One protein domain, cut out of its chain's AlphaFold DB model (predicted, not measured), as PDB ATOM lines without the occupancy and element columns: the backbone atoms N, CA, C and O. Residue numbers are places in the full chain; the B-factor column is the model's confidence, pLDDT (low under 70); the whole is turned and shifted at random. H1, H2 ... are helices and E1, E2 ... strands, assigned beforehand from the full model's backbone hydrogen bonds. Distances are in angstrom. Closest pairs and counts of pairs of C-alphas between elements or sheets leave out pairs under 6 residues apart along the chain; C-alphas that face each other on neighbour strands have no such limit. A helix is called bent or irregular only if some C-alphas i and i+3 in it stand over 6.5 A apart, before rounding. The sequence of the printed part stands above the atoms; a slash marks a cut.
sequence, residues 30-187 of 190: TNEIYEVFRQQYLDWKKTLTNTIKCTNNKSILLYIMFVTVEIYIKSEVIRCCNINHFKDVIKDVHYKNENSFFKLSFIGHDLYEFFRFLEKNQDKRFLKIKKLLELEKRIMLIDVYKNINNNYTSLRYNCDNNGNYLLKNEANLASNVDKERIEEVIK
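AT A GLANCE: This is residues 30 to 187 of the 190 residues of an uncharacterized protein of Erysipelatoclostridium sp. AM42-17 (UniProt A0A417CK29). A long helical hairpin, H1 and H2, runs along the longest axis, and the shorter H5 and H9 run along the side of H2; these four make an up-and-down bundle, each helix running against the one before it among them. H2 is in the middle, H1 forms one long edge, H3 packs steeply on H5, the small H7 packs on the first part of H2, and E1 lies beyond the far end of H2. The 158 printed residues hold nine named helices and one named strand, in the order H1 H2 E1 H3 H4 H5 H6 H7 H8 H9, and the class is mostly helix. The whole is compact, with a radius of gyration of the C-alphas of 16.2 A and spans of 47 by 33 by 25 A.

IN THESE COORDINATES: Find C-alpha 32 at (192.508, 145.166, 191.649); from there H1, residues 32 to 54, runs 33.1 A to C-alpha 54 at (180.962, 114.150, 190.292). Read on to H2, residues 58 to 81, 34.2 A long and the longest helix by residues. E1 follows as residues 90 to 94, 8.5 A, and it pairs with no named strand. Next come H3, residues 111 to 120, 14.4 A; H4, residues 124 to 127, 5.0 A; and H5, residues 130 to 140, 16.4 A. H6, residues 143 to 146, is only just irregular: C-alphas 143 and 146 are 6.6 A apart. H7 is residues 152 to 156, 8.0 A, and H8 is residues 169 to 172, 5.0 A. Last, H9, residues 176 to 187, runs 16.3 A and ends at C-alpha 187 at (188.922, 125.336, 177.575).

HOW THE PARTS SIT: Begin at H2, the hub, which touches five other helices. With H1 it forms a helical hairpin at a shallow tilt of 20 degrees, opposite ways; look at Phe 37 and Ser 75, whose C-alphas are the closest, 5.4 A apart. H2 touches H9 with residues 58 to 69 alone, at a shallow tilt of 14 degrees, the same way, closest at the C-alphas of Met 65 and Ile 182, 6.9 A. H9 only just touches H1, with 3 pairs of C-alphas within 8 A, the closest those of Ile 52 and Lys 179, 6.5 A. With residues 181 to 185 alone H9 touches H5, opposite ways at a shallow tilt of 9 degrees; the closest C-alphas, of Arg 138 and Val 185, are 5.9 A apart. H2 and H5 are close but not clearly touching, with the C-alphas of Ile 73 and Leu 132 at 7.7 A. H3 touches H5 at a steep tilt of 45 degrees, opposite ways, closest at Phe 115 and Leu 133, C-alphas 6.4 A apart. Three short helices touch parts of H2: H7 touches residues 59 to 66 alone (C-alphas of Ser 59 and Leu 155, 5.1 A), H4 touches residues 77 to 81 alone (Cys 81 and Arg 125, 5.7 A), and H8 only just touches residues 58 to 59 alone, with 3 pairs within 8 A, closest at the C-alphas of Lys 58 and Asn 172, 5.0 A. H6 touches no helix, and H1 and H5 are apart. In H2, H3 and H9 every O i to N i+4 pair is within hydrogen-bond range; in H1 it is 18 of 19, in H5 5 of 7 and in H7 0 of 1, where 2 of 2 O i to N i+3 pairs are within range, while H4, H6 and H8 are too short for an i+4 pair.

THE WHOLE: The two C-alphas farthest apart, of Asp 92 and Glu 170, are 47.5 A apart. The printed part has no cut. Two links are long: residues 95 to 110 between E1 and H3, and residues 157 to 168 between H7 and H8. The mean pLDDT of the printed part is 85.7; look for values under 70 at residue 30, residues 98 to 99 and residues 143 to 150.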
ATOM      1  N   THR A  30     198.370 146.853 188.361       61.91
ATOM      2  CA  THR A  30     197.448 145.785 188.757       61.91
ATOM      3  C   THR A  30     196.062 146.367 189.033       61.91
ATOM      4  O   THR A  30     195.838 147.009 190.056       61.91
ATOM      5  N   ASN A  31     195.132 146.185 188.098       81.75
ATOM      6  CA  ASN A  31     193.748 146.574 188.301       81.75
ATOM      7  C   ASN A  31     193.146 145.583 189.304       81.75
ATOM      8  O   ASN A  31     192.901 144.423 188.976       81.75
ATOM      9  N   GLU A  32     192.960 146.025 190.547       85.38
ATOM     10  CA  GLU A  32     192.508 145.166 191.649       85.38
ATOM     11  C   GLU A  32     191.168 144.488 191.337       85.38
ATOM     12  O   GLU A  32     190.970 143.317 191.658       85.38
ATOM     13  N   ILE A  33     190.261 145.187 190.647       88.81
ATOM     14  CA  ILE A  33     188.964 144.630 190.246       88.81
ATOM     15  C   ILE A  33     189.159 143.512 189.221       88.81
ATOM     16  O   ILE A  33     188.520 142.463 189.330       88.81
ATOM     17  N   TYR A  34     190.047 143.710 188.243       91.06
ATOM     18  CA  TYR A  34     190.386 142.663 187.284       91.06
ATOM     19  C   TYR A  34     190.928 141.421 187.991       91.06
ATOM     20  O   TYR A  34     190.429 140.332 187.723       91.06
ATOM     21  N   GLU A  35     191.875 141.565 188.923       89.75
ATOM     22  CA  GLU A  35     192.440 140.412 189.637       89.75
ATOM     23  C   GLU A  35     191.394 139.677 190.486       89.75
ATOM     24  O   GLU A  35     191.390 138.446 190.521       89.75
ATOM     25  N   VAL A  36     190.443 140.394 191.096       90.94
ATOM     26  CA  VAL A  36     189.315 139.768 191.806       90.94
ATOM     27  C   VAL A  36     188.468 138.916 190.857       90.94
ATOM     28  O   VAL A  36     188.209 137.748 191.148       90.94
ATOM     29  N   PHE A  37     188.053 139.458 189.706       90.88
ATOM     30  CA  PHE A  37     187.274 138.690 188.723       90.88
ATOM     31  C   PHE A  37     188.088 137.556 188.108       90.88
ATOM     32  O   PHE A  37     187.550 136.480 187.837       90.88
ATOM     33  N   ARG A  38     189.388 137.783 187.923       91.44
ATOM     34  CA  ARG A  38     190.315 136.786 187.415       91.44
ATOM     35  C   ARG A  38     190.392 135.584 188.343       91.44
ATOM     36  O   ARG A  38     190.213 134.450 187.904       91.44
ATOM     37  N   GLN A  39     190.575 135.830 189.635       92.00
ATOM     38  CA  GLN A  39     190.580 134.768 190.631       92.00
ATOM     39  C   GLN A  39     189.219 134.067 190.714       92.00
ATOM     40  O   GLN A  39     189.162 132.838 190.716       92.00
ATOM     41  N   GLN A  40     188.114 134.821 190.682       91.69
ATOM     42  CA  GLN A  40     186.773 134.237 190.704       91.69
ATOM     43  C   GLN A  40     186.527 133.291 189.525       91.69
ATOM     44  O   GLN A  40     186.046 132.181 189.747       91.69
ATOM     45  N   TYR A  41     186.858 133.664 188.280       91.00
ATOM     46  CA  TYR A  41     186.617 132.741 187.165       91.00
ATOM     47  C   TYR A  41     187.508 131.495 187.272       91.00
ATOM     48  O   TYR A  41     187.058 130.414 186.894       91.00
ATOM     49  N   LEU A  42     188.736 131.603 187.803       91.00
ATOM     50  CA  LEU A  42     189.614 130.448 188.040       91.00
ATOM     51  C   LEU A  42     189.018 129.489 189.082       91.00
ATOM     52  O   LEU A  42     188.991 128.273 188.861       91.00
ATOM     53  N   ASP A  43     188.483 130.025 190.179       92.94
ATOM     54  CA  ASP A  43     187.833 129.242 191.234       92.94
ATOM     55  C   ASP A  43     186.566 128.545 190.716       92.94
ATOM     56  O   ASP A  43     186.345 127.349 190.953       92.94
ATOM     57  N   TRP A  44     185.751 129.262 189.938       93.31
ATOM     58  CA  TRP A  44     184.551 128.717 189.304       93.31
ATOM     59  C   TRP A  44     184.878 127.673 188.232       93.31
ATOM     60  O   TRP A  44     184.257 126.611 188.202       93.31
ATOM     61  N   LYS A  45     185.925 127.890 187.433       92.56
ATOM     62  CA  LYS A  45     186.449 126.904 186.477       92.56
ATOM     63  C   LYS A  45     186.888 125.613 187.166       92.56
ATOM     64  O   LYS A  45     186.573 124.517 186.688       92.56
ATOM     65  N   LYS A  46     187.585 125.714 188.301       91.62
ATOM     66  CA  LYS A  46     187.969 124.549 189.115       91.62
ATOM     67  C   LYS A  46     186.737 123.837 189.670       91.62
ATOM     68  O   LYS A  46     186.644 122.612 189.584       91.62
ATOM     69  N   THR A  47     185.779 124.601 190.191       92.19
ATOM     70  CA  THR A  47     184.503 124.083 190.700       92.19
ATOM     71  C   THR A  47     183.758 123.311 189.618       92.19
ATOM     72  O   THR A  47     183.356 122.170 189.847       92.19
ATOM     73  N   LEU A  48     183.642 123.871 188.415       92.00
ATOM     74  CA  LEU A  48     183.007 123.217 187.277       92.00
ATOM     75  C   LEU A  48     183.729 121.940 186.862       92.00
ATOM     76  O   LEU A  48     183.092 120.900 186.744       92.00
ATOM     77  N   THR A  49     185.054 121.990 186.722       90.88
ATOM     78  CA  THR A  49     185.872 120.817 186.366       90.88
ATOM     79  C   THR A  49     185.662 119.664 187.351       90.88
ATOM     80  O   THR A  49     185.543 118.508 186.948       90.88
ATOM     81  N   ASN A  50     185.585 119.957 188.650       92.31
ATOM     82  CA  ASN A  50     185.282 118.944 189.661       92.31
ATOM     83  C   ASN A  50     183.827 118.470 189.574       92.31
ATOM     84  O   ASN A  50     183.556 117.276 189.646       92.31
ATOM     85  N   THR A  51     182.891 119.396 189.380       92.81
ATOM     86  CA  THR A  51     181.461 119.081 189.317       92.81
ATOM     87  C   THR A  51     181.145 118.180 188.123       92.81
ATOM     88  O   THR A  51     180.432 117.201 188.299       92.81
ATOM     89  N   ILE A  52     181.748 118.411 186.951       91.44
ATOM     90  CA  ILE A  52     181.621 117.554 185.752       91.44
ATOM     91  C   ILE A  52     181.950 116.088 186.055       91.44
ATOM     92  O   ILE A  52     181.273 115.184 185.556       91.44
ATOM     93  N   LYS A  53     182.945 115.841 186.914       89.75
ATOM     94  CA  LYS A  53     183.350 114.489 187.321       89.75
ATOM     95  C   LYS A  53     182.353 113.848 188.286       89.75
ATOM     96  O   LYS A  53     182.140 112.644 188.221       89.75
ATOM     97  N   CYS A  54     181.741 114.646 189.157       90.31
ATOM     98  CA  CYS A  54     180.962 114.150 190.292       90.31
ATOM     99  C   CYS A  54     179.439 114.206 190.100       90.31
ATOM    100  O   CYS A  54     178.718 113.568 190.861       90.31
ATOM    101  N   THR A  55     178.929 114.961 189.124       90.62
ATOM    102  CA  THR A  55     177.489 115.080 188.869       90.62
ATOM    103  C   THR A  55     177.122 114.655 187.454       90.62
ATOM    104  O   THR A  55     177.891 114.792 186.500       90.62
ATOM    105  N   ASN A  56     175.903 114.155 187.313       89.75
ATOM    106  CA  ASN A  56     175.209 113.998 186.043       89.75
ATOM    107  C   ASN A  56     174.012 114.955 185.942       89.75
ATOM    108  O   ASN A  56     173.212 114.813 185.032       89.75
ATOM    109  N   ASN A  57     173.861 115.927 186.847       90.88
ATOM    110  CA  ASN A  57     172.780 116.905 186.759       90.88
ATOM    111  C   ASN A  57     173.137 118.001 185.745       90.88
ATOM    112  O   ASN A  57     173.992 118.854 185.998       90.88
ATOM    113  N   LYS A  58     172.464 117.976 184.595       90.12
ATOM    114  CA  LYS A  58     172.697 118.883 183.470       90.12
ATOM    115  C   LYS A  58     172.471 120.342 183.849       90.12
ATOM    116  O   LYS A  58     173.308 121.179 183.530       90.12
ATOM    117  N   SER A  59     171.400 120.652 184.578       89.50
ATOM    118  CA  SER A  59     171.090 122.024 185.004       89.50
ATOM    119  C   SER A  59     172.180 122.620 185.891       89.50
ATOM    120  O   SER A  59     172.590 123.758 185.672       89.50
ATOM    121  N   ILE A  60     172.707 121.840 186.842       91.00
ATOM    122  CA  ILE A  60     173.815 122.278 187.703       91.00
ATOM    123  C   ILE A  60     175.064 122.556 186.863       91.00
ATOM    124  O   ILE A  60     175.694 123.598 187.027       91.00
ATOM    125  N   LEU A  61     175.411 121.655 185.939       92.00
ATOM    126  CA  LEU A  61     176.580 121.830 185.075       92.00
ATOM    127  C   LEU A  61     176.471 123.076 184.197       92.00
ATOM    128  O   LEU A  61     177.409 123.872 184.137       92.00
ATOM    129  N   LEU A  62     175.313 123.275 183.569       91.00
ATOM    130  CA  LEU A  62     175.049 124.442 182.734       91.00
ATOM    131  C   LEU A  62     175.060 125.737 183.552       91.00
ATOM    132  O   LEU A  62     175.661 126.713 183.117       91.00
ATOM    133  N   TYR A  63     174.466 125.743 184.749       91.62
ATOM    134  CA  TYR A  63     174.470 126.911 185.634       91.62
ATOM    135  C   TYR A  63     175.899 127.354 185.959       91.62
ATOM    136  O   TYR A  63     176.264 128.506 185.735       91.62
ATOM    137  N   ILE A  64     176.729 126.423 186.436       92.06
ATOM    138  CA  ILE A  64     178.117 126.711 186.807       92.06
ATOM    139  C   ILE A  64     178.920 127.153 185.569       92.06
ATOM    140  O   ILE A  64     179.719 128.087 185.663       92.06
ATOM    141  N   MET A  65     178.693 126.542 184.398       92.81
ATOM    142  CA  MET A  65     179.322 126.951 183.135       92.81
ATOM    143  C   MET A  65     178.986 128.397 182.771       92.81
ATOM    144  O   MET A  65     179.900 129.185 182.532       92.81
ATOM    145  N   PHE A  66     177.705 128.763 182.764       91.38
ATOM    146  CA  PHE A  66     177.289 130.118 182.417       91.38
ATOM    147  C   PHE A  66     177.812 131.165 183.410       91.38
ATOM    148  O   PHE A  66     178.322 132.196 182.973       91.38
ATOM    149  N   VAL A  67     177.799 130.871 184.720       91.81
ATOM    150  CA  VAL A  67     178.424 131.735 185.743       91.81
ATOM    151  C   VAL A  67     179.915 131.924 185.461       91.81
ATOM    152  O   VAL A  67     180.410 133.050 185.469       91.81
ATOM    153  N   THR A  68     180.636 130.838 185.165       92.69
ATOM    154  CA  THR A  68     182.077 130.901 184.865       92.69
ATOM    155  C   THR A  68     182.353 131.792 183.649       92.69
ATOM    156  O   THR A  68     183.247 132.638 183.692       92.69
ATOM    157  N   VAL A  69     181.564 131.641 182.580       92.62
ATOM    158  CA  VAL A  69     181.674 132.462 181.366       92.62
ATOM    159  C   VAL A  69     181.372 133.936 181.651       92.62
ATOM    160  O   VAL A  69     182.108 134.805 181.186       92.62
ATOM    161  N   GLU A  70     180.326 134.242 182.423       92.62
ATOM    162  CA  GLU A  70     179.966 135.624 182.762       92.62
ATOM    163  C   GLU A  70     181.094 136.341 183.509       92.62
ATOM    164  O   GLU A  70     181.451 137.470 183.164       92.62
ATOM    165  N   ILE A  71     181.691 135.676 184.504       93.06
ATOM    166  CA  ILE A  71     182.805 136.236 185.278       93.06
ATOM    167  C   ILE A  71     184.020 136.472 184.369       93.06
ATOM    168  O   ILE A  71     184.643 137.533 184.446       93.06
ATOM    169  N   TYR A  72     184.321 135.540 183.458       93.44
ATOM    170  CA  TYR A  72     185.396 135.715 182.481       93.44
ATOM    171  C   TYR A  72     185.157 136.915 181.561       93.44
ATOM    172  O   TYR A  72     186.030 137.774 181.432       93.44
ATOM    173  N   ILE A  73     183.962 137.030 180.978       92.81
ATOM    174  CA  ILE A  73     183.596 138.157 180.112       92.81
ATOM    175  C   ILE A  73     183.745 139.479 180.870       92.81
ATOM    176  O   ILE A  73     184.320 140.431 180.339       92.81
ATOM    177  N   LYS A  74     183.282 139.540 182.125       92.56
ATOM    178  CA  LYS A  74     183.458 140.725 182.973       92.56
ATOM    179  C   LYS A  74     184.932 141.062 183.175       92.56
ATOM    180  O   LYS A  74     185.290 142.229 183.029       92.56
ATOM    181  N   SER A  75     185.781 140.069 183.444       92.06
ATOM    182  CA  SER A  75     187.225 140.288 183.591       92.06
ATOM    183  C   SER A  75     187.850 140.874 182.318       92.06
ATOM    184  O   SER A  75     188.551 141.884 182.384       92.06
ATOM    185  N   GLU A  76     187.514 140.338 181.141       91.62
ATOM    186  CA  GLU A  76     188.045 140.824 179.863       91.62
ATOM    187  C   GLU A  76     187.555 142.241 179.540       91.62
ATOM    188  O   GLU A  76     188.317 143.064 179.032       91.62
ATOM    189  N   VAL A  77     186.305 142.568 179.882       91.69
ATOM    190  CA  VAL A  77     185.765 143.924 179.723       91.69
ATOM    191  C   VAL A  77     186.461 144.911 180.656       91.69
ATOM    192  O   VAL A  77     186.836 145.990 180.197       91.69
ATOM    193  N   ILE A  78     186.684 144.551 181.926       91.38
ATOM    194  CA  ILE A  78     187.441 145.385 182.874       91.38
ATOM    195  C   ILE A  78     188.833 145.680 182.315       91.38
ATOM    196  O   ILE A  78     189.226 146.846 182.241       91.38
ATOM    197  N   ARG A  79     189.538 144.637 181.863       89.31
ATOM    198  CA  ARG A  79     190.894 144.730 181.315       89.31
ATOM    199  C   ARG A  79     190.951 145.601 180.062       89.31
ATOM    200  O   ARG A  79     191.793 146.487 179.965       89.31
ATOM    201  N   CYS A  80     190.061 145.377 179.097       88.56
ATOM    202  CA  CYS A  80     190.092 146.088 177.816       88.56
ATOM    203  C   CYS A  80     189.524 147.508 177.874       88.56
ATOM    204  O   CYS A  80     189.908 148.345 177.059       88.56
ATOM    205  N   CYS A  81     188.625 147.790 178.818       87.31
ATOM    206  CA  CYS A  81     188.022 149.112 178.980       87.31
ATOM    207  C   CYS A  81     188.650 149.935 180.114       87.31
ATOM    208  O   CYS A  81     188.215 151.064 180.327       87.31
ATOM    209  N   ASN A  82     189.649 149.387 180.817       86.12
ATOM    210  CA  ASN A  82     190.324 149.999 181.963       86.12
ATOM    211  C   ASN A  82     189.343 150.492 183.050       86.12
ATOM    212  O   ASN A  82     189.372 151.649 183.467       86.12
ATOM    213  N   ILE A  83     188.421 149.616 183.463       87.50
ATOM    214  CA  ILE A  83     187.410 149.923 184.489       87.50
ATOM    215  C   ILE A  83     188.062 149.844 185.869       87.50
ATOM    216  O   ILE A  83     188.506 148.772 186.264       87.50
ATOM    217  N   ASN A  84     188.075 150.939 186.625       85.19
ATOM    218  CA  ASN A  84     188.739 150.999 187.935       85.19
ATOM    219  C   ASN A  84     187.751 151.015 189.106       85.19
ATOM    220  O   ASN A  84     188.141 150.802 190.250       85.19
ATOM    221  N   HIS A  85     186.464 151.237 188.833       83.62
ATOM    222  CA  HIS A  85     185.407 151.199 189.832       83.62
ATOM    223  C   HIS A  85     184.135 150.550 189.270       83.62
ATOM    224  O   HIS A  85     183.720 150.807 188.145       83.62
ATOM    225  N   PHE A  86     183.408 149.780 190.088       78.50
ATOM    226  CA  PHE A  86     182.139 149.137 189.689       78.50
ATOM    227  C   PHE A  86     181.034 150.096 189.224       78.50
ATOM    228  O   PHE A  86     180.052 149.680 188.614       78.50
ATOM    229  N   LYS A  87     181.174 151.378 189.568       82.00
ATOM    230  CA  LYS A  87     180.224 152.441 189.217       82.00
ATOM    231  C   LYS A  87     180.601 153.136 187.912       82.00
ATOM    232  O   LYS A  87     179.817 153.961 187.444       82.00
ATOM    233  N   ASP A  88     181.767 152.815 187.352       84.50
ATOM    234  CA  ASP A  88     182.240 153.416 186.119       84.50
ATOM    235  C   ASP A  88     181.278 153.111 184.981       84.50
ATOM    236  O   ASP A  88     180.661 152.045 184.879       84.50
ATOM    237  N   VAL A  89     181.156 154.108 184.120       86.19
ATOM    238  CA  VAL A  89     180.303 154.073 182.951       86.19
ATOM    239  C   VAL A  89     181.190 154.314 181.751       86.19
ATOM    240  O   VAL A  89     181.921 155.307 181.702       86.19
ATOM    241  N   ILE A  90     181.107 153.424 180.769       85.12
ATOM    242  CA  ILE A  90     181.794 153.621 179.501       85.12
ATOM    243  C   ILE A  90     180.949 154.598 178.690       85.12
ATOM    244  O   ILE A  90     179.992 154.218 178.014       85.12
ATOM    245  N   LYS A  91     181.284 155.884 178.817       78.25
ATOM    246  CA  LYS A  91     180.649 156.952 178.043       78.25
ATOM    247  C   LYS A  91     180.788 156.658 176.545       78.25
ATOM    248  O   LYS A  91     181.753 156.016 176.114       78.25
ATOM    249  N   ASP A  92     179.777 157.087 175.793       82.38
ATOM    250  CA  ASP A  92     179.672 156.962 174.330       82.38
ATOM    251  C   ASP A  92     179.462 155.533 173.799       82.38
ATOM    252  O   ASP A  92     179.358 155.317 172.593       82.38
ATOM    253  N   VAL A  93     179.339 154.546 174.691       84.88
ATOM    254  CA  VAL A  93     178.977 153.173 174.333       84.88
ATOM    255  C   VAL A  93     177.574 152.890 174.833       84.88
ATOM    256  O   VAL A  93     177.360 152.772 176.033       84.88
ATOM    257  N   HIS A  94     176.619 152.751 173.919       84.81
ATOM    258  CA  HIS A  94     175.224 152.472 174.256       84.81
ATOM    259  C   HIS A  94     174.955 150.964 174.299       84.81
ATOM    260  O   HIS A  94     175.375 150.227 173.406       84.81
ATOM    261  N   TYR A  95     174.259 150.499 175.338       82.56
ATOM    262  CA  TYR A  95     173.949 149.085 175.575       82.56
ATOM    263  C   TYR A  95     172.458 148.909 175.860       82.56
ATOM    264  O   TYR A  95     171.914 149.669 176.654       82.56
ATOM    265  N   LYS A  96     171.809 147.905 175.253       74.19
ATOM    266  CA  LYS A  96     170.349 147.630 175.263       74.19
ATOM    267  C   LYS A  96     169.457 148.707 174.640       74.19
ATOM    268  O   LYS A  96     168.551 148.369 173.886       74.19
ATOM    269  N   ASN A  97     169.694 149.983 174.918       74.69
ATOM    270  CA  ASN A  97     169.005 151.096 174.271       74.69
ATOM    271  C   ASN A  97     169.947 152.292 174.069       74.69
ATOM    272  O   ASN A  97     171.000 152.392 174.698       74.69
ATOM    273  N   GLU A  98     169.547 153.206 173.185       68.88
ATOM    274  CA  GLU A  98     170.320 154.397 172.802       68.88
ATOM    275  C   GLU A  98     170.488 155.413 173.942       68.88
ATOM    276  O   GLU A  98     171.319 156.306 173.852       68.88
ATOM    277  N   ASN A  99     169.770 155.263 175.057       68.12
ATOM    278  CA  ASN A  99     169.818 156.199 176.181       68.12
ATOM    279  C   ASN A  99     170.628 155.674 177.376       68.12
ATOM    280  O   ASN A  99     170.835 156.406 178.345       68.12
ATOM    281  N   SER A 100     171.109 154.427 177.336       78.38
ATOM    282  CA  SER A 100     171.890 153.836 178.421       78.38
ATOM    283  C   SER A 100     173.325 153.552 178.012       78.38
ATOM    284  O   SER A 100     173.610 152.629 177.249       78.38
ATOM    285  N   PHE A 101     174.242 154.317 178.601       87.69
ATOM    286  CA  PHE A 101     175.669 154.037 178.523       87.69
ATOM    287  C   PHE A 101     176.016 152.711 179.202       87.69
ATOM    288  O   PHE A 101     175.457 152.374 180.248       87.69
ATOM    289  N   PHE A 102     176.973 151.988 178.633       88.94
ATOM    290  CA  PHE A 102     177.393 150.677 179.092       88.94
ATOM    291  C   PHE A 102     177.971 150.728 180.512       88.94
ATOM    292  O   PHE A 102     178.776 151.598 180.858       88.94
ATOM    293  N   LYS A 103     177.592 149.730 181.315       88.69
ATOM    294  CA  LYS A 103     178.125 149.457 182.652       88.69
ATOM    295  C   LYS A 103     178.415 147.971 182.774       88.69
ATOM    296  O   LYS A 103     177.663 147.155 182.248       88.69
ATOM    297  N   LEU A 104     179.441 147.612 183.543       87.38
ATOM    298  CA  LEU A 104     179.805 146.209 183.770       87.38
ATOM    299  C   LEU A 104     178.639 145.384 184.345       87.38
ATOM    300  O   LEU A 104     178.447 144.231 183.973       87.38
ATOM    301  N   SER A 105     177.822 145.994 185.212       84.75
ATOM    302  CA  SER A 105     176.639 145.361 185.810       84.75
ATOM    303  C   SER A 105     175.549 144.990 184.799       84.75
ATOM    304  O   SER A 105     174.654 144.222 185.136       84.75
ATOM    305  N   PHE A 106     175.611 145.510 183.571       85.31
ATOM    306  CA  PHE A 106     174.669 145.153 182.512       85.31
ATOM    307  C   PHE A 106     174.979 143.809 181.852       85.31
ATOM    308  O   PHE A 106     174.081 143.231 181.235       85.31
ATOM    309  N   ILE A 107     176.198 143.288 182.032       85.69
ATOM    310  CA  ILE A 107     176.520 141.875 181.812       85.69
ATOM    311  C   ILE A 107     175.923 141.109 183.002       85.69
ATOM    312  O   ILE A 107     176.612 140.740 183.950       85.69
ATOM    313  N   GLY A 108     174.597 141.017 183.045       78.88
ATOM    314  CA  GLY A 108     173.892 140.186 184.016       78.88
ATOM    315  C   GLY A 108     173.905 138.726 183.577       78.88
ATOM    316  O   GLY A 108     174.644 138.347 182.671       78.88
ATOM    317  N   HIS A 109     172.988 137.942 184.138       84.25
ATOM    318  CA  HIS A 109     172.764 136.528 183.808       84.25
ATOM    319  C   HIS A 109     172.204 136.272 182.394       84.25
ATOM    320  O   HIS A 109     171.558 135.259 182.137       84.25
ATOM    321  N   ASP A 110     172.445 137.206 181.485       82.38
ATOM    322  CA  ASP A 110     171.963 137.293 180.118       82.38
ATOM    323  C   ASP A 110     173.168 137.600 179.221       82.38
ATOM    324  O   ASP A 110     173.541 138.753 178.986       82.38
ATOM    325  N   LEU A 111     173.846 136.533 178.796       86.88
ATOM    326  CA  LEU A 111     175.053 136.641 177.976       86.88
ATOM    327  C   LEU A 111     174.749 136.902 176.505       86.88
ATOM    328  O   LEU A 111     175.591 137.448 175.799       86.88
ATOM    329  N   TYR A 112     173.560 136.541 176.037       85.50
ATOM    330  CA  TYR A 112     173.173 136.755 174.647       85.50
ATOM    331  C   TYR A 112     173.047 138.220 174.300       85.50
ATOM    332  O   TYR A 112     173.587 138.640 173.278       85.50
ATOM    333  N   GLU A 113     172.412 139.016 175.162       85.56
ATOM    334  CA  GLU A 113     172.369 140.462 174.954       85.56
ATOM    335  C   GLU A 113     173.784 141.045 174.861       85.56
ATOM    336  O   GLU A 113     174.051 141.912 174.026       85.56
ATOM    337  N   PHE A 114     174.725 140.509 175.646       89.62
ATOM    338  CA  PHE A 114     176.117 140.931 175.573       89.62
ATOM    339  C   PHE A 114     176.791 140.530 174.256       89.62
ATOM    340  O   PHE A 114     177.430 141.376 173.627       89.62
ATOM    341  N   PHE A 115     176.643 139.284 173.803       90.19
ATOM    342  CA  PHE A 115     177.225 138.844 172.532       90.19
ATOM    343  C   PHE A 115     176.630 139.594 171.334       90.19
ATOM    344  O   PHE A 115     177.371 140.072 170.475       90.19
ATOM    345  N   ARG A 116     175.312 139.820 171.324       89.00
ATOM    346  CA  ARG A 116     174.625 140.624 170.299       89.00
ATOM    347  C   ARG A 116     175.083 142.070 170.289       89.00
ATOM    348  O   ARG A 116     175.236 142.666 169.220       89.00
ATOM    349  N   PHE A 117     175.302 142.647 171.465       90.06
ATOM    350  CA  PHE A 117     175.930 143.951 171.576       90.06
ATOM    351  C   PHE A 117     177.342 143.926 170.983       90.06
ATOM    352  O   PHE A 117     177.646 144.764 170.138       90.06
ATOM    353  N   LEU A 118     178.177 142.956 171.358       91.44
ATOM    354  CA  LEU A 118     179.563 142.850 170.902       91.44
ATOM    355  C   LEU A 118     179.673 142.692 169.376       91.44
ATOM    356  O   LEU A 118     180.548 143.298 168.754       91.44
ATOM    357  N   GLU A 119     178.770 141.920 168.770       90.44
ATOM    358  CA  GLU A 119     178.668 141.722 167.320       90.44
ATOM    359  C   GLU A 119     178.432 143.052 166.580       90.44
ATOM    360  O   GLU A 119     179.082 143.345 165.574       90.44
ATOM    361  N   LYS A 120     177.537 143.891 167.113       89.81
ATOM    362  CA  LYS A 120     177.134 145.169 166.504       89.81
ATOM    363  C   LYS A 120     178.059 146.330 166.865       89.81
ATOM    364  O   LYS A 120     178.118 147.320 166.133       89.81
ATOM    365  N   ASN A 121     178.767 146.231 167.986       87.75
ATOM    366  CA  ASN A 121     179.570 147.315 168.525       87.75
ATOM    367  C   ASN A 121     180.840 147.573 167.680       87.75
ATOM    368  O   ASN A 121     181.540 146.648 167.246       87.75
ATOM    369  N   GLN A 122     181.129 148.855 167.442       86.62
ATOM    370  CA  GLN A 122     182.282 149.336 166.666       86.62
ATOM    371  C   GLN A 122     183.298 150.122 167.516       86.62
ATOM    372  O   GLN A 122     184.286 150.629 166.988       86.62
ATOM    373  N   ASP A 123     183.075 150.237 168.827       88.69
ATOM    374  CA  ASP A 123     183.988 150.908 169.745       88.69
ATOM    375  C   ASP A 123     185.315 150.145 169.829       88.69
ATOM    376  O   ASP A 123     185.356 148.932 170.062       88.69
ATOM    377  N   LYS A 124     186.427 150.871 169.662       84.75
ATOM    378  CA  LYS A 124     187.778 150.297 169.615       84.75
ATOM    379  C   LYS A 124     188.137 149.490 170.867       84.75
ATOM    380  O   LYS A 124     188.883 148.520 170.749       84.75
ATOM    381  N   ARG A 125     187.594 149.845 172.037       86.31
ATOM    382  CA  ARG A 125     187.818 149.118 173.301       86.31
ATOM    383  C   ARG A 125     187.253 147.698 173.229       86.31
ATOM    384  O   ARG A 125     187.903 146.752 173.664       86.31
ATOM    385  N   PHE A 126     186.087 147.541 172.603       87.62
ATOM    386  CA  PHE A 126     185.405 146.254 172.451       87.62
ATOM    387  C   PHE A 126     185.896 145.443 171.246       87.62
ATOM    388  O   PHE A 126     185.786 144.217 171.254       87.62
ATOM    389  N   LEU A 127     186.515 146.079 170.241       83.81
ATOM    390  CA  LEU A 127     187.144 145.359 169.123       83.81
ATOM    391  C   LEU A 127     188.185 144.337 169.610       83.81
ATOM    392  O   LEU A 127     188.244 143.232 169.072       83.81
ATOM    393  N   LYS A 128     188.945 144.668 170.666       80.44
ATOM    394  CA  LYS A 128     189.979 143.794 171.252       80.44
ATOM    395  C   LYS A 128     189.410 142.515 171.893       80.44
ATOM    396  O   LYS A 128     190.140 141.537 172.030       80.44
ATOM    397  N   ILE A 129     188.119 142.483 172.244       87.81
ATOM    398  CA  ILE A 129     187.462 141.312 172.855       87.81
ATOM    399  C   ILE A 129     186.467 140.610 171.926       87.81
ATOM    400  O   ILE A 129     185.795 139.680 172.357       87.81
ATOM    401  N   LYS A 130     186.411 140.960 170.631       85.88
ATOM    402  CA  LYS A 130     185.562 140.253 169.649       85.88
ATOM    403  C   LYS A 130     185.867 138.756 169.526       85.88
ATOM    404  O   LYS A 130     184.994 138.007 169.099       85.88
ATOM    405  N   LYS A 131     187.040 138.295 169.986       83.19
ATOM    406  CA  LYS A 131     187.347 136.862 170.171       83.19
ATOM    407  C   LYS A 131     186.298 136.127 171.023       83.19
ATOM    408  O   LYS A 131     186.088 134.938 170.828       83.19
ATOM    409  N   LEU A 132     185.581 136.825 171.908       90.50
ATOM    410  CA  LEU A 132     184.503 136.247 172.715       90.50
ATOM    411  C   LEU A 132     183.312 135.757 171.869       90.50
ATOM    412  O   LEU A 132     182.593 134.875 172.315       90.50
ATOM    413  N   LEU A 133     183.124 136.231 170.633       89.88
ATOM    414  CA  LEU A 133     182.089 135.688 169.734       89.88
ATOM    415  C   LEU A 133     182.349 134.215 169.361       89.88
ATOM    416  O   LEU A 133     181.443 133.476 168.998       89.88
ATOM    417  N   GLU A 134     183.591 133.750 169.475       89.69
ATOM    418  CA  GLU A 134     183.946 132.347 169.258       89.69
ATOM    419  C   GLU A 134     183.556 131.464 170.464       89.69
ATOM    420  O   GLU A 134     183.286 130.269 170.311       89.69
ATOM    421  N   LEU A 135     183.446 132.065 171.656       89.19
ATOM    422  CA  LEU A 135     182.858 131.438 172.842       89.19
ATOM    423  C   LEU A 135     181.342 131.272 172.677       89.19
ATOM    424  O   LEU A 135     180.819 130.203 172.986       89.19
ATOM    425  N   GLU A 136     180.654 132.280 172.128       89.12
ATOM    426  CA  GLU A 136     179.219 132.201 171.806       89.12
ATOM    427  C   GLU A 136     178.920 131.003 170.899       89.12
ATOM    428  O   GLU A 136     178.057 130.188 171.222       89.12
ATOM    429  N   LYS A 137     179.688 130.823 169.815       88.50
ATOM    430  CA  LYS A 137     179.499 129.685 168.900       88.50
ATOM    431  C   LYS A 137     179.585 128.333 169.608       88.50
ATOM    432  O   LYS A 137     178.784 127.457 169.310       88.50
ATOM    433  N   ARG A 138     180.522 128.156 170.550       88.81
ATOM    434  CA  ARG A 138     180.647 126.914 171.344       88.81
ATOM    435  C   ARG A 138     179.457 126.717 172.271       88.81
ATOM    436  O   ARG A 138     178.920 125.619 172.346       88.81
ATOM    437  N   ILE A 139     179.016 127.783 172.933       88.62
ATOM    438  CA  ILE A 139     177.828 127.755 173.794       88.62
ATOM    439  C   ILE A 139     176.585 127.367 172.980       88.62
ATOM    440  O   ILE A 139     175.795 126.548 173.437       88.62
ATOM    441  N   MET A 140     176.438 127.878 171.754       84.69
ATOM    442  CA  MET A 140     175.317 127.550 170.863       84.69
ATOM    443  C   MET A 140     175.253 126.072 170.451       84.69
ATOM    444  O   MET A 140     174.181 125.606 170.066       84.69
ATOM    445  N   LEU A 141     176.366 125.332 170.527       84.62
ATOM    446  CA  LEU A 141     176.392 123.886 170.271       84.62
ATOM    447  C   LEU A 141     175.792 123.075 171.424       84.62
ATOM    448  O   LEU A 141     175.518 121.887 171.265       84.62
ATOM    449  N   ILE A 142     175.582 123.688 172.587       82.88
ATOM    450  CA  ILE A 142     174.881 123.061 173.699       82.88
ATOM    451  C   ILE A 142     173.385 123.183 173.405       82.88
ATOM    452  O   ILE A 142     172.821 124.267 173.509       82.88
ATOM    453  N   ASP A 143     172.731 122.068 173.062       67.00
ATOM    454  CA  ASP A 143     171.330 122.014 172.593       67.00
ATOM    455  C   ASP A 143     170.315 122.741 173.496       67.00
ATOM    456  O   ASP A 143     169.244 123.150 173.050       67.00
ATOM    457  N   VAL A 144     170.656 122.955 174.766       65.38
ATOM    458  CA  VAL A 144     169.800 123.653 175.730       65.38
ATOM    459  C   VAL A 144     169.842 125.178 175.586       65.38
ATOM    460  O   VAL A 144     168.956 125.858 176.095       65.38
ATOM    461  N   TYR A 145     170.800 125.737 174.846       55.97
ATOM    462  CA  TYR A 145     170.908 127.178 174.608       55.97
ATOM    463  C   TYR A 145     169.625 127.779 174.011       55.97
ATOM    464  O   TYR A 145     169.219 128.868 174.396       55.97
ATOM    465  N   LYS A 146     168.927 127.042 173.134       57.50
ATOM    466  CA  LYS A 146     167.655 127.493 172.536       57.50
ATOM    467  C   LYS A 146     166.468 127.476 173.507       57.50
ATOM    468  O   LYS A 146     165.480 128.163 173.265       57.50
ATOM    469  N   ASN A 147     166.550 126.676 174.574       61.38
ATOM    470  CA  ASN A 147     165.497 126.544 175.586       61.38
ATOM    471  C   ASN A 147     165.749 127.474 176.778       61.38
ATOM    472  O   ASN A 147     164.813 128.014 177.360       61.38
ATOM    473  N   ILE A 148     167.018 127.696 177.120       63.38
ATOM    474  CA  ILE A 148     167.450 128.663 178.128       63.38
ATOM    475  C   ILE A 148     167.817 129.936 177.373       63.38
ATOM    476  O   ILE A 148     168.988 130.264 177.201       63.38
ATOM    477  N   ASN A 149     166.797 130.645 176.887       54.16
ATOM    478  CA  ASN A 149     166.974 131.907 176.168       54.16
ATOM    479  C   ASN A 149     167.327 133.051 177.139       54.16
ATOM    480  O   ASN A 149     166.564 133.992 177.328       54.16
ATOM    481  N   ASN A 150     168.518 132.951 177.734       62.22
ATOM    482  CA  ASN A 150     169.321 134.060 178.252       62.22
ATOM    483  C   ASN A 150     168.766 134.847 179.441       62.22
ATOM    484  O   ASN A 150     168.937 136.050 179.574       62.22
ATOM    485  N   ASN A 151     168.229 134.105 180.399       72.38
ATOM    486  CA  ASN A 151     168.437 134.398 181.809       72.38
ATOM    487  C   ASN A 151     168.644 133.066 182.530       72.38
ATOM    488  O   ASN A 151     167.687 132.391 182.914       72.38
ATOM    489  N   TYR A 152     169.901 132.643 182.642       81.75
ATOM    490  CA  TYR A 152     170.244 131.277 183.047       81.75
ATOM    491  C   TYR A 152     170.188 131.057 184.571       81.75
ATOM    492  O   TYR A 152     170.510 129.972 185.051       81.75
ATOM    493  N   THR A 153     169.748 132.052 185.352       82.88
ATOM    494  CA  THR A 153     169.556 131.928 186.814       82.88
ATOM    495  C   THR A 153     168.600 130.808 187.202       82.88
ATOM    496  O   THR A 153     168.796 130.134 188.213       82.88
ATOM    497  N   SER A 154     167.597 130.582 186.358       83.62
ATOM    498  CA  SER A 154     166.563 129.559 186.491       83.62
ATOM    499  C   SER A 154     167.137 128.129 186.500       83.62
ATOM    500  O   SER A 154     166.574 127.229 187.129       83.62
ATOM    501  N   LEU A 155     168.326 127.917 185.917       87.50
ATOM    502  CA  LEU A 155     169.028 126.629 185.948       87.50
ATOM    503  C   LEU A 155     169.404 126.169 187.352       87.50
ATOM    504  O   LEU A 155     169.474 124.965 187.591       87.50
ATOM    505  N   ARG A 156     169.630 127.096 188.290       83.81
ATOM    506  CA  ARG A 156     169.986 126.744 189.671       83.81
ATOM    507  C   ARG A 156     168.953 125.811 190.303       83.81
ATOM    508  O   ARG A 156     169.318 124.944 191.093       83.81
ATOM    509  N   TYR A 157     167.687 125.993 189.939       83.81
ATOM    510  CA  TYR A 157     166.553 125.230 190.456       83.81
ATOM    511  C   TYR A 157     165.873 124.370 189.381       83.81
ATOM    512  O   TYR A 157     164.915 123.664 189.683       83.81
ATOM    513  N   ASN A 158     166.382 124.396 188.141       86.56
ATOM    514  CA  ASN A 158     165.778 123.756 186.970       86.56
ATOM    515  C   ASN A 158     164.293 124.134 186.778       86.56
ATOM    516  O   ASN A 158     163.491 123.313 186.334       86.56
ATOM    517  N   CYS A 159     163.907 125.366 187.110       86.19
ATOM    518  CA  CYS A 159     162.531 125.833 186.972       86.19
ATOM    519  C   CYS A 159     162.463 127.297 186.531       86.19
ATOM    520  O   CYS A 159     163.316 128.103 186.905       86.19
ATOM    521  N   ASP A 160     161.447 127.641 185.742       83.94
ATOM    522  CA  ASP A 160     161.132 129.026 185.395       83.94
ATOM    523  C   ASP A 160     160.457 129.773 186.566       83.94
ATOM    524  O   ASP A 160     160.184 129.209 187.628       83.94
ATOM    525  N   ASN A 161     160.162 131.060 186.369       81.44
ATOM    526  CA  ASN A 161     159.498 131.893 187.383       81.44
ATOM    527  C   ASN A 161     158.057 131.454 187.701       81.44
ATOM    528  O   ASN A 161     157.500 131.893 188.704       81.44
ATOM    529  N   ASN A 162     157.455 130.607 186.863       84.69
ATOM    530  CA  ASN A 162     156.120 130.048 187.059       84.69
ATOM    531  C   ASN A 162     156.172 128.657 187.719       84.69
ATOM    532  O   ASN A 162     155.128 128.041 187.926       84.69
ATOM    533  N   GLY A 163     157.369 128.151 188.043       82.38
ATOM    534  CA  GLY A 163     157.581 126.831 188.636       82.38
ATOM    535  C   GLY A 163     157.597 125.675 187.630       82.38
ATOM    536  O   GLY A 163     157.654 124.519 188.046       82.38
ATOM    537  N   ASN A 164     157.576 125.944 186.320       84.19
ATOM    538  CA  ASN A 164     157.665 124.897 185.304       84.19
ATOM    539  C   ASN A 164     159.110 124.423 185.146       84.19
ATOM    540  O   ASN A 164     160.032 125.236 185.089       84.19
ATOM    541  N   TYR A 165     159.315 123.112 185.002       84.69
ATOM    542  CA  TYR A 165     160.646 122.555 184.764       84.69
ATOM    543  C   TYR A 165     161.237 123.019 183.431       84.69
ATOM    544  O   TYR A 165     160.604 122.871 182.384       84.69
ATOM    545  N   LEU A 166     162.486 123.495 183.461       81.50
ATOM    546  CA  LEU A 166     163.230 123.856 182.246       81.50
ATOM    547  C   LEU A 166     163.669 122.604 181.483       81.50
ATOM    548  O   LEU A 166     163.560 122.527 180.261       81.50
ATOM    549  N   LEU A 167     164.159 121.610 182.224       82.38
ATOM    550  CA  LEU A 167     164.540 120.293 181.739       82.38
ATOM    551  C   LEU A 167     163.723 119.240 182.483       82.38
ATOM    552  O   LEU A 167     163.810 119.124 183.706       82.38
ATOM    553  N   LYS A 168     162.949 118.433 181.751       81.00
ATOM    554  CA  LYS A 168     162.292 117.244 182.320       81.00
ATOM    555  C   LYS A 168     163.350 116.304 182.918       81.00
ATOM    556  O   LYS A 168     164.467 116.268 182.414       81.00
ATOM    557  N   ASN A 169     162.999 115.519 183.940       74.00
ATOM    558  CA  ASN A 169     163.954 114.688 184.696       74.00
ATOM    559  C   ASN A 169     164.900 113.847 183.818       74.00
ATOM    560  O   ASN A 169     166.105 113.870 184.043       74.00
ATOM    561  N   GLU A 170     164.383 113.178 182.786       74.00
ATOM    562  CA  GLU A 170     165.195 112.373 181.857       74.00
ATOM    563  C   GLU A 170     166.154 113.227 181.011       74.00
ATOM    564  O   GLU A 170     167.299 112.847 180.788       74.00
ATOM    565  N   ALA A 171     165.725 114.425 180.603       80.31
ATOM    566  CA  ALA A 171     166.538 115.385 179.853       80.31
ATOM    567  C   ALA A 171     167.516 116.182 180.741       80.31
ATOM    568  O   ALA A 171     168.416 116.851 180.228       80.31
ATOM    569  N   ASN A 172     167.338 116.132 182.067       84.31
ATOM    570  CA  ASN A 172     168.222 116.768 183.042       84.31
ATOM    571  C   ASN A 172     169.396 115.864 183.462       84.31
ATOM    572  O   ASN A 172     170.248 116.281 184.247       84.31
ATOM    573  N   LEU A 173     169.471 114.644 182.929       88.88
ATOM    574  CA  LEU A 173     170.663 113.812 183.006       88.88
ATOM    575  C   LEU A 173     171.653 114.250 181.920       88.88
ATOM    576  O   LEU A 173     171.343 114.267 180.732       88.88
ATOM    577  N   ALA A 174     172.855 114.633 182.332       87.94
ATOM    578  CA  ALA A 174     173.933 115.049 181.454       87.94
ATOM    579  C   ALA A 174     174.571 113.825 180.793       87.94
ATOM    580  O   ALA A 174     175.128 112.959 181.475       87.94
ATOM    581  N   SER A 175     174.520 113.793 179.464       89.12
ATOM    582  CA  SER A 175     175.248 112.814 178.659       89.12
ATOM    583  C   SER A 175     176.754 113.110 178.641       89.12
ATOM    584  O   SER A 175     177.191 114.207 178.997       89.12
ATOM    585  N   ASN A 176     177.567 112.156 178.178       90.31
ATOM    586  CA  ASN A 176     178.998 112.405 177.960       90.31
ATOM    587  C   ASN A 176     179.227 113.523 176.933       90.31
ATOM    588  O   ASN A 176     180.063 114.388 177.163       90.31
ATOM    589  N   VAL A 177     178.412 113.575 175.874       90.06
ATOM    590  CA  VAL A 177     178.464 114.639 174.859       90.06
ATOM    591  C   VAL A 177     178.188 116.014 175.475       90.06
ATOM    592  O   VAL A 177     178.861 116.987 175.146       90.06
ATOM    593  N   ASP A 178     177.228 116.115 176.403       89.31
ATOM    594  CA  ASP A 178     176.975 117.373 177.119       89.31
ATOM    595  C   ASP A 178     178.196 117.804 177.939       89.31
ATOM    596  O   ASP A 178     178.575 118.973 177.916       89.31
ATOM    597  N   LYS A 179     178.825 116.861 178.649       91.50
ATOM    598  CA  LYS A 179     180.022 117.133 179.452       91.50
ATOM    599  C   LYS A 179     181.194 117.578 178.581       91.50
ATOM    600  O   LYS A 179     181.808 118.590 178.902       91.50
ATOM    601  N   GLU A 180     181.448 116.896 177.469       91.56
ATOM    602  CA  GLU A 180     182.496 117.256 176.503       91.56
ATOM    603  C   GLU A 180     182.294 118.673 175.951       91.56
ATOM    604  O   GLU A 180     183.216 119.487 175.989       91.56
ATOM    605  N   ARG A 181     181.070 119.019 175.530       91.00
ATOM    606  CA  ARG A 181     180.741 120.375 175.051       91.00
ATOM    607  C   ARG A 181     180.962 121.441 176.126       91.00
ATOM    608  O   ARG A 181     181.491 122.516 175.839       91.00
ATOM    609  N   ILE A 182     180.588 121.158 177.375       91.75
ATOM    610  CA  ILE A 182     180.831 122.074 178.500       91.75
ATOM    611  C   ILE A 182     182.338 122.233 178.742       91.75
ATOM    612  O   ILE A 182     182.820 123.350 178.928       91.75
ATOM    613  N   GLU A 183     183.111 121.149 178.699       90.88
ATOM    614  CA  GLU A 183     184.569 121.218 178.825       90.88
ATOM    615  C   GLU A 183     185.211 122.040 177.701       90.88
ATOM    616  O   GLU A 183     186.137 122.810 177.961       90.88
ATOM    617  N   GLU A 184     184.719 121.935 176.464       90.44
ATOM    618  CA  GLU A 184     185.188 122.742 175.331       90.44
ATOM    619  C   GLU A 184     184.960 124.243 175.531       90.44
ATOM    620  O   GLU A 184     185.864 125.040 175.259       90.44
ATOM    621  N   VAL A 185     183.797 124.641 176.057       90.50
ATOM    622  CA  VAL A 185     183.518 126.040 176.431       90.50
ATOM    623  C   VAL A 185     184.548 126.529 177.455       90.50
ATOM    624  O   VAL A 185     185.142 127.593 177.294       90.50
ATOM    625  N   ILE A 186     184.829 125.727 178.482       89.25
ATOM    626  CA  ILE A 186     185.727 126.109 179.583       89.25
ATOM    627  C   ILE A 186     187.209 126.069 179.198       89.25
ATOM    628  O   ILE A 186     188.020 126.794 179.786       89.25
ATOM    629  N   LYS A 187     187.588 125.270 178.196       87.25
ATOM    630  CA  LYS A 187     188.922 125.336 177.575       87.25
ATOM    631  C   LYS A 187     189.154 126.682 176.888       87.25
ATOM    632  O   LYS A 187     190.273 127.175 176.935       87.25
TER     633      LYS A 187